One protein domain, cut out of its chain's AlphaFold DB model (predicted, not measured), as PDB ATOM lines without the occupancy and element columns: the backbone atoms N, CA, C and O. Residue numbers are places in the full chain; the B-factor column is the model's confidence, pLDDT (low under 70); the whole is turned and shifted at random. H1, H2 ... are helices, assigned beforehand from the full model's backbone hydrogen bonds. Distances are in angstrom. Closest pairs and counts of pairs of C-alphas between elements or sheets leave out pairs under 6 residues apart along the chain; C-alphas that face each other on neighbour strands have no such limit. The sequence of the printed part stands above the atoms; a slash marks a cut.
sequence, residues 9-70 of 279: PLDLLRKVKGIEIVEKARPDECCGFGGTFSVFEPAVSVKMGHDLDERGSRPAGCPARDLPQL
ATOM      1  N   PRO A   9     118.486 141.139  96.838       83.56
ATOM      2  CA  PRO A   9     118.754 139.753  97.190       83.56
ATOM      3  C   PRO A   9     119.036 138.878  95.979       83.56
ATOM      4  O   PRO A   9     120.014 138.140  96.022       83.56
ATOM      5  N   LEU A  10     118.257 138.966  94.891       84.38
ATOM      6  CA  LEU A  10     118.531 138.162  93.692       84.38
ATOM      7  C   LEU A  10     119.908 138.485  93.101       84.38
ATOM      8  O   LEU A  10     120.657 137.572  92.761       84.38
ATOM      9  N   ASP A  11     120.289 139.760  93.056       86.06
ATOM     10  CA  ASP A  11     121.613 140.177  92.583       86.06
ATOM     11  C   ASP A  11     122.764 139.727  93.491       86.06
ATOM     12  O   ASP A  11     123.871 139.467  93.013       86.06
ATOM     13  N   LEU A  12     122.527 139.608  94.800       87.62
ATOM     14  CA  LEU A  12     123.490 139.024  95.735       87.62
ATOM     15  C   LEU A  12     123.576 137.505  95.569       87.62
ATOM     16  O   LEU A  12     124.676 136.960  95.485       87.62
ATOM     17  N   LEU A  13     122.431 136.829  95.476       87.19
ATOM     18  CA  LEU A  13     122.334 135.383  95.319       87.19
ATOM     19  C   LEU A  13     123.004 134.926  94.019       87.19
ATOM     20  O   LEU A  13     123.798 133.991  94.047       87.19
ATOM     21  N   ARG A  14     122.825 135.650  92.907       88.12
ATOM     22  CA  ARG A  14     123.504 135.366  91.625       88.12
ATOM     23  C   ARG A  14     125.036 135.344  91.714       88.12
ATOM     24  O   ARG A  14     125.683 134.778  90.838       88.12
ATOM     25  N   LYS A  15     125.633 135.949  92.747       90.38
ATOM     26  CA  LYS A  15     127.090 135.937  92.972       90.38
ATOM     27  C   LYS A  15     127.570 134.699  93.738       90.38
ATOM     28  O   LYS A  15     128.776 134.463  93.804       90.38
ATOM     29  N   VAL A  16     126.665 133.915  94.322       92.12
ATOM     30  CA  VAL A  16     126.991 132.705  95.083       92.12
ATOM     31  C   VAL A  16     127.171 131.531  94.118       92.12
ATOM     32  O   VAL A  16     126.300 131.227  93.308       92.12
ATOM     33  N   LYS A  17     128.320 130.848  94.183       89.94
ATOM     34  CA  LYS A  17     128.579 129.670  93.342       89.94
ATOM     35  C   LYS A  17     127.766 128.470  93.828       89.94
ATOM     36  O   LYS A  17     127.734 128.198  95.022       89.94
ATOM     37  N   GLY A  18     127.201 127.716  92.888       86.31
ATOM     38  CA  GLY A  18     126.506 126.459  93.176       86.31
ATOM     39  C   GLY A  18     125.041 126.608  93.585       86.31
ATOM     40  O   GLY A  18     124.450 125.617  94.002       86.31
ATOM     41  N   ILE A  19     124.454 127.805  93.457       85.62
ATOM     42  CA  ILE A  19     123.006 127.986  93.590       85.62
ATOM     43  C   ILE A  19     122.354 128.144  92.214       85.62
ATOM     44  O   ILE A  19     122.892 128.811  91.329       85.62
ATOM     45  N   GLU A  20     121.180 127.548  92.055       83.38
ATOM     46  CA  GLU A  20     120.297 127.748  90.911       83.38
ATOM     47  C   GLU A  20     119.090 128.564  91.378       83.38
ATOM     48  O   GLU A  20     118.443 128.219  92.369       83.38
ATOM     49  N   ILE A  21     118.807 129.674  90.695       82.88
ATOM     50  CA  ILE A  21     117.638 130.506  90.993       82.88
ATOM     51  C   ILE A  21     116.490 130.021  90.124       82.88
ATOM     52  O   ILE A  21     116.563 130.086  88.899       82.88
ATOM     53  N   VAL A  22     115.423 129.573  90.774       79.12
ATOM     54  CA  VAL A  22     114.211 129.104  90.108       79.12
ATOM     55  C   VAL A  22     113.122 130.147  90.294       79.12
ATOM     56  O   VAL A  22     112.734 130.464  91.419       79.12
ATOM     57  N   GLU A  23     112.639 130.690  89.180       72.94
ATOM     58  CA  GLU A  23     111.525 131.632  89.182       72.94
ATOM     59  C   GLU A  23     110.190 130.889  89.275       72.94
ATOM     60  O   GLU A  23     109.991 129.806  88.717       72.94
ATOM     61  N   LYS A  24     109.257 131.476  90.022       69.38
ATOM     62  CA  LYS A  24     107.920 130.915  90.202       69.38
ATOM     63  C   LYS A  24     107.055 131.265  89.000       69.38
ATOM     64  O   LYS A  24     107.150 132.365  88.470       69.38
ATOM     65  N   ALA A  25     106.135 130.366  88.651       71.00
ATOM     66  CA  ALA A  25     105.160 130.597  87.586       71.00
ATOM     67  C   ALA A  25     104.300 131.861  87.808       71.00
ATOM     68  O   ALA A  25     103.864 132.484  86.843       71.00
ATOM     69  N   ARG A  26     104.066 132.238  89.073       69.31
ATOM     70  CA  ARG A  26     103.355 133.457  89.485       69.31
ATOM     71  C   ARG A  26     104.164 134.208  90.552       69.31
ATOM     72  O   ARG A  26     104.050 133.902  91.743       69.31
ATOM     73  N   PRO A  27     105.076 135.110  90.145       68.31
ATOM     74  CA  PRO A  27     105.939 135.842  91.072       68.31
ATOM     75  C   PRO A  27     105.195 136.948  91.842       68.31
ATOM     76  O   PRO A  27     105.705 137.438  92.841       68.31
ATOM     77  N   ASP A  28     103.990 137.309  91.404       66.75
ATOM     78  CA  ASP A  28     103.094 138.317  91.975       66.75
ATOM     79  C   ASP A  28     102.120 137.759  93.031       66.75
ATOM     80  O   ASP A  28     101.167 138.432  93.407       66.75
ATOM     81  N   GLU A  29     102.343 136.545  93.537       72.31
ATOM     82  CA  GLU A  29     101.540 135.963  94.619       72.31
ATOM     83  C   GLU A  29     102.212 136.152  95.987       72.31
ATOM     84  O   GLU A  29     103.387 135.826  96.185       72.31
ATOM     85  N   CYS A  30     101.442 136.638  96.964       76.06
ATOM     86  CA  CYS A  30     101.908 136.795  98.339       76.06
ATOM     87  C   CYS A  30     102.035 135.439  99.036       76.06
ATOM     88  O   CYS A  30     101.190 134.560  98.885       76.06
ATOM     89  N   CYS A  31     103.069 135.288  99.867       77.56
ATOM     90  CA  CYS A  31     103.252 134.081 100.667       77.56
ATOM     91  C   CYS A  31     102.283 133.962 101.848       77.56
ATOM     92  O   CYS A  31     102.127 132.872 102.381       77.56
ATOM     93  N   GLY A  32     101.661 135.065 102.278       79.81
ATOM     94  CA  GLY A  32     100.783 135.103 103.448       79.81
ATOM     95  C   GLY A  32     101.514 135.190 104.793       79.81
ATOM     96  O   GLY A  32     100.855 135.242 105.822       79.81
ATOM     97  N   PHE A  33     102.851 135.248 104.826       81.81
ATOM     98  CA  PHE A  33     103.629 135.275 106.080       81.81
ATOM     99  C   PHE A  33     104.044 136.681 106.549       81.81
ATOM    100  O   PHE A  33     104.712 136.818 107.573       81.81
ATOM    101  N   GLY A  34     103.672 137.728 105.809       73.44
ATOM    102  CA  GLY A  34     104.081 139.102 106.100       73.44
ATOM    103  C   GLY A  34     103.412 139.699 107.344       73.44
ATOM    104  O   GLY A  34     102.195 139.619 107.510       73.44
ATOM    105  N   GLY A  35     104.210 140.367 108.183       72.62
ATOM    106  CA  GLY A  35     103.728 141.178 109.304       72.62
ATOM    107  C   GLY A  35     102.973 140.386 110.375       72.62
ATOM    108  O   GLY A  35     103.289 139.235 110.660       72.62
ATOM    109  N   THR A  36     101.970 141.018 110.987       76.62
ATOM    110  CA  THR A  36     101.121 140.397 112.017       76.62
ATOM    111  C   THR A  36      99.997 139.536 111.441       76.62
ATOM    112  O   THR A  36      99.336 138.833 112.200       76.62
ATOM    113  N   PHE A  37      99.788 139.536 110.119       72.50
ATOM    114  CA  PHE A  37      98.762 138.712 109.473       72.50
ATOM    115  C   PHE A  37      98.980 137.221 109.756       72.50
ATOM    116  O   PHE A  37      98.040 136.533 110.122       72.50
ATOM    117  N   SER A  38     100.228 136.742 109.721       75.44
ATOM    118  CA  SER A  38     100.565 135.353 110.069       75.44
ATOM    119  C   SER A  38     100.366 134.995 111.537       75.44
ATOM    120  O   SER A  38     100.272 133.818 111.873       75.44
ATOM    121  N   VAL A  39     100.278 135.999 112.410       70.62
ATOM    122  CA  VAL A  39     100.009 135.822 113.840       70.62
ATOM    123  C   VAL A  39      98.507 135.828 114.114       70.62
ATOM    124  O   VAL A  39      98.035 135.025 114.913       70.62
ATOM    125  N   PHE A  40      97.758 136.724 113.467       68.88
ATOM    126  CA  PHE A  40      96.315 136.862 113.676       68.88
ATOM    127  C   PHE A  40      95.488 135.864 112.860       68.88
ATOM    128  O   PHE A  40      94.487 135.368 113.363       68.88
ATOM    129  N   GLU A  41      95.936 135.522 111.650       72.69
ATOM    130  CA  GLU A  41      95.253 134.626 110.709       72.69
ATOM    131  C   GLU A  41      96.142 133.431 110.296       72.69
ATOM    132  O   GLU A  41      96.346 133.166 109.106       72.69
ATOM    133  N   PRO A  42      96.683 132.660 111.262       70.94
ATOM    134  CA  PRO A  42      97.704 131.642 111.003       70.94
ATOM    135  C   PRO A  42      97.225 130.547 110.039       70.94
ATOM    136  O   PRO A  42      97.982 130.088 109.184       70.94
ATOM    137  N   ALA A  43      95.950 130.154 110.127       70.31
ATOM    138  CA  ALA A  43      95.370 129.139 109.250       70.31
ATOM    139  C   ALA A  43      95.318 129.600 107.783       70.31
ATOM    140  O   ALA A  43      95.598 128.816 106.874       70.31
ATOM    141  N   VAL A  44      95.002 130.878 107.553       72.88
ATOM    142  CA  VAL A  44      94.960 131.460 106.208       72.88
ATOM    143  C   VAL A  44      96.375 131.557 105.649       72.88
ATOM    144  O   VAL A  44      96.613 131.112 104.530       72.88
ATOM    145  N   SER A  45      97.335 132.029 106.445       74.12
ATOM    146  CA  SER A  45      98.749 132.093 106.057       74.12
ATOM    147  C   SER A  45      99.327 130.738 105.656       74.12
ATOM    148  O   SER A  45      99.995 130.631 104.627       74.12
ATOM    149  N   VAL A  46      99.040 129.683 106.424       76.12
ATOM    150  CA  VAL A  46      99.492 128.322 106.100       76.12
ATOM    151  C   VAL A  46      98.854 127.836 104.799       76.12
ATOM    152  O   VAL A  46      99.564 127.325 103.932       76.12
ATOM    153  N   LYS A  47      97.545 128.051 104.602       77.81
ATOM    154  CA  LYS A  47      96.871 127.668 103.352       77.81
ATOM    155  C   LYS A  47      97.419 128.426 102.140       77.81
ATOM    156  O   LYS A  47      97.674 127.794 101.119       77.81
ATOM    157  N   MET A  48      97.662 129.733 102.264       79.19
ATOM    158  CA  MET A  48      98.311 130.544 101.224       79.19
ATOM    159  C   MET A  48      99.697 129.994 100.877       79.19
ATOM    160  O   MET A  48     100.035 129.865  99.703       79.19
ATOM    161  N   GLY A  49     100.482 129.605 101.886       78.06
ATOM    162  CA  GLY A  49     101.779 128.963 101.685       78.06
ATOM    163  C   GLY A  49     101.686 127.626 100.940       78.06
ATOM    164  O   GLY A  49     102.483 127.387 100.034       78.06
ATOM    165  N   HIS A  50     100.712 126.776 101.282       76.81
ATOM    166  CA  HIS A  50     100.483 125.503 100.585       76.81
ATOM    167  C   HIS A  50     100.048 125.715  99.136       76.81
ATOM    168  O   HIS A  50     100.619 125.107  98.237       76.81
ATOM    169  N   ASP A  51      99.101 126.620  98.897       76.38
ATOM    170  CA  ASP A  51      98.631 126.972  97.555       76.38
ATOM    171  C   ASP A  51      99.770 127.440  96.648       76.38
ATOM    172  O   ASP A  51      99.801 127.132  95.456       76.38
ATOM    173  N   LEU A  52     100.706 128.189  97.225       73.06
ATOM    174  CA  LEU A  52     101.879 128.702  96.539       73.06
ATOM    175  C   LEU A  52     102.876 127.601  96.163       73.06
ATOM    176  O   LEU A  52     103.554 127.701  95.140       73.06
ATOM    177  N   ASP A  53     102.987 126.574  97.005       71.25
ATOM    178  CA  ASP A  53     103.878 125.433  96.813       71.25
ATOM    179  C   ASP A  53     103.274 124.400  95.845       71.25
ATOM    180  O   ASP A  53     103.976 123.893  94.975       71.25
ATOM    181  N   GLU A  54     101.963 124.146  95.925       71.25
ATOM    182  CA  GLU A  54     101.224 123.269  95.002       71.25
ATOM    183  C   GLU A  54     101.187 123.820  93.570       71.25
ATOM    184  O   GLU A  54     101.270 123.058  92.608       71.25
ATOM    185  N   ARG A  55     101.068 125.146  93.415       67.94
ATOM    186  CA  ARG A  55     101.022 125.819  92.103       67.94
ATOM    187  C   ARG A  55     102.398 126.221  91.571       67.94
ATOM    188  O   ARG A  55     102.504 126.657  90.422       67.94
ATOM    189  N   GLY A  56     103.441 126.115  92.391       58.91
ATOM    190  CA  GLY A  56     104.813 126.427  92.013       58.91
ATOM    191  C   GLY A  56     105.455 125.309  91.192       58.91
ATOM    192  O   GLY A  56     105.279 124.125  91.463       58.91
ATOM    193  N   SER A  57     106.270 125.680  90.206       53.28
ATOM    194  CA  SER A  57     107.208 124.782  89.526       53.28
ATOM    195  C   SER A  57     108.322 124.372  90.499       53.28
ATOM    196  O   SER A  57     109.424 124.918  90.473       53.28
ATOM    197  N   ARG A  58     108.018 123.445  91.418       58.97
ATOM    198  CA  ARG A  58     108.988 122.903  92.378       58.97
ATOM    199  C   ARG A  58     110.015 122.053  91.615       58.97
ATOM    200  O   ARG A  58     109.619 121.077  90.973       58.97
ATOM    201  N   PRO A  59     111.321 122.371  91.670       57.00
ATOM    202  CA  PRO A  59     112.345 121.522  91.074       57.00
ATOM    203  C   PRO A  59     112.342 120.150  91.745       57.00
ATOM    204  O   PRO A  59     112.191 120.049  92.969       57.00
ATOM    205  N   ALA A  60     112.539 119.092  90.961       50.81
ATOM    206  CA  ALA A  60     112.705 117.751  91.503       50.81
ATOM    207  C   ALA A  60     113.894 117.730  92.485       50.81
ATOM    208  O   ALA A  60     115.009 118.085  92.116       50.81
ATOM    209  N   GLY A  61     113.650 117.330  93.739       55.09
ATOM    210  CA  GLY A  61     114.682 117.214  94.779       55.09
ATOM    211  C   GLY A  61     114.721 118.335  95.827       55.09
ATOM    212  O   GLY A  61     115.491 118.224  96.778       55.09
ATOM    213  N   CYS A  62     113.887 119.377  95.722       56.69
ATOM    214  CA  CYS A  62     113.742 120.361  96.801       56.69
ATOM    215  C   CYS A  62     112.858 119.781  97.930       56.69
ATOM    216  O   CYS A  62     111.735 119.355  97.636       56.69
ATOM    217  N   PRO A  63     113.324 119.719  99.197       58.19
ATOM    218  CA  PRO A  63     112.535 119.162 100.294       58.19
ATOM    219  C   PRO A  63     111.247 119.967 100.505       58.19
ATOM    220  O   PRO A  63     111.250 121.197 100.425       58.19
ATOM    221  N   ALA A  64     110.143 119.264 100.775       56.66
ATOM    222  CA  ALA A  64     108.871 119.900 101.103       56.66
ATOM    223  C   ALA A  64     109.034 120.777 102.354       56.66
ATOM    224  O   ALA A  64     109.686 120.378 103.322       56.66
ATOM    225  N   ARG A  65     108.455 121.981 102.331       60.25
ATOM    226  CA  ARG A  65     108.459 122.864 103.501       60.25
ATOM    227  C   ARG A  65     107.395 122.390 104.482       60.25
ATOM    228  O   ARG A  65     106.223 122.317 104.125       60.25
ATOM    229  N   ASP A  66     107.791 122.133 105.723       61.12
ATOM    230  CA  ASP A  66     106.856 121.919 106.827       61.12
ATOM    231  C   ASP A  66     106.335 123.284 107.321       61.12
ATOM    232  O   ASP A  66     106.821 123.861 108.295       61.12
ATOM    233  N   LEU A  67     105.401 123.866 106.557       57.81
ATOM    234  CA  LEU A  67     104.779 125.167 106.845       57.81
ATOM    235  C   LEU A  67     104.109 125.247 108.235       57.81
ATOM    236  O   LEU A  67     104.216 126.308 108.857       57.81
ATOM    237  N   PRO A  68     103.493 124.173 108.769       55.84
ATOM    238  CA  PRO A  68     103.008 124.129 110.150       55.84
ATOM    239  C   PRO A  68     104.047 124.439 111.238       55.84
ATOM    240  O   PRO A  68     103.656 124.853 112.322       55.84
ATOM    241  N   GLN A  69     105.352 124.266 110.983       55.91
ATOM    242  CA  GLN A  69     106.407 124.600 111.956       55.91
ATOM    243  C   GLN A  69     106.858 126.072 111.902       55.91
ATOM    244  O   GLN A  69     107.534 126.542 112.817       55.91
ATOM    245  N   LEU A  70     106.517 126.807 110.834       53.50
ATOM    246  CA  LEU A  70     106.928 128.206 110.619       53.50
ATOM    247  C   LEU A  70     106.021 129.220 111.327       53.50
ATOM    248  O   LEU A  70     106.469 130.315 111.662       53.50
TER     249      LEU A  70
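Overview. This is residues 9 to 70 of the 279 residues of the protein "YkgG family uncharacterized protein" of Thiocapsa rosea (UniProt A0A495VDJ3). There is little regular structure here: short H1 lies toward one end of the elongated shape, H2 and H3 meet in a corner toward its other end, and the long, winding stretch of residues 14 to 36 runs between them. Residues 14 to 20 stick out beyond H1, and the tail after H3 folds back along it. The printed part has 62 residues, 22 of them in three named helices, H1, H2, H3 in chain order; it is all helix, with no named strand. It is loose, with a radius of gyration of the C-alphas of 13.5 A, and elongated, spanning 38 by 24 by 23 A.

Arrangement. H1, residues 9 to 13, is apart from H2, residues 37 to 40, and from H3, residues 42 to 54. H2 and H3 only just touch, only at the corner by their link, with 3 pairs of C-alphas within 8 A; the closest C-alphas, of Ser 38 and Ser 45, are 5.5 A apart. In H1 and H3 every O i to N i+4 pair is within hydrogen-bond range; H2 is too short for such a pair.

Along the chain. H1 begins at C-alpha 9 (118.754, 139.753, 97.190) and measures 6.0 A from first to last C-alpha, H2 5.2 A. H3, 18.4 A, ends at C-alpha 54 (101.224, 123.269, 95.002).

Size, cuts and confidence. The C-alphas farthest apart, of Lys 17 and Phe 40, are 38.8 A apart. The printed part has no cut. The link from H1 to H2 is long, 23 residues; that from H2 to H3 is tight. Mean pLDDT of the printed part is 72.3; residues 24, 26 to 28, 40 and 55 to 70 are under 70.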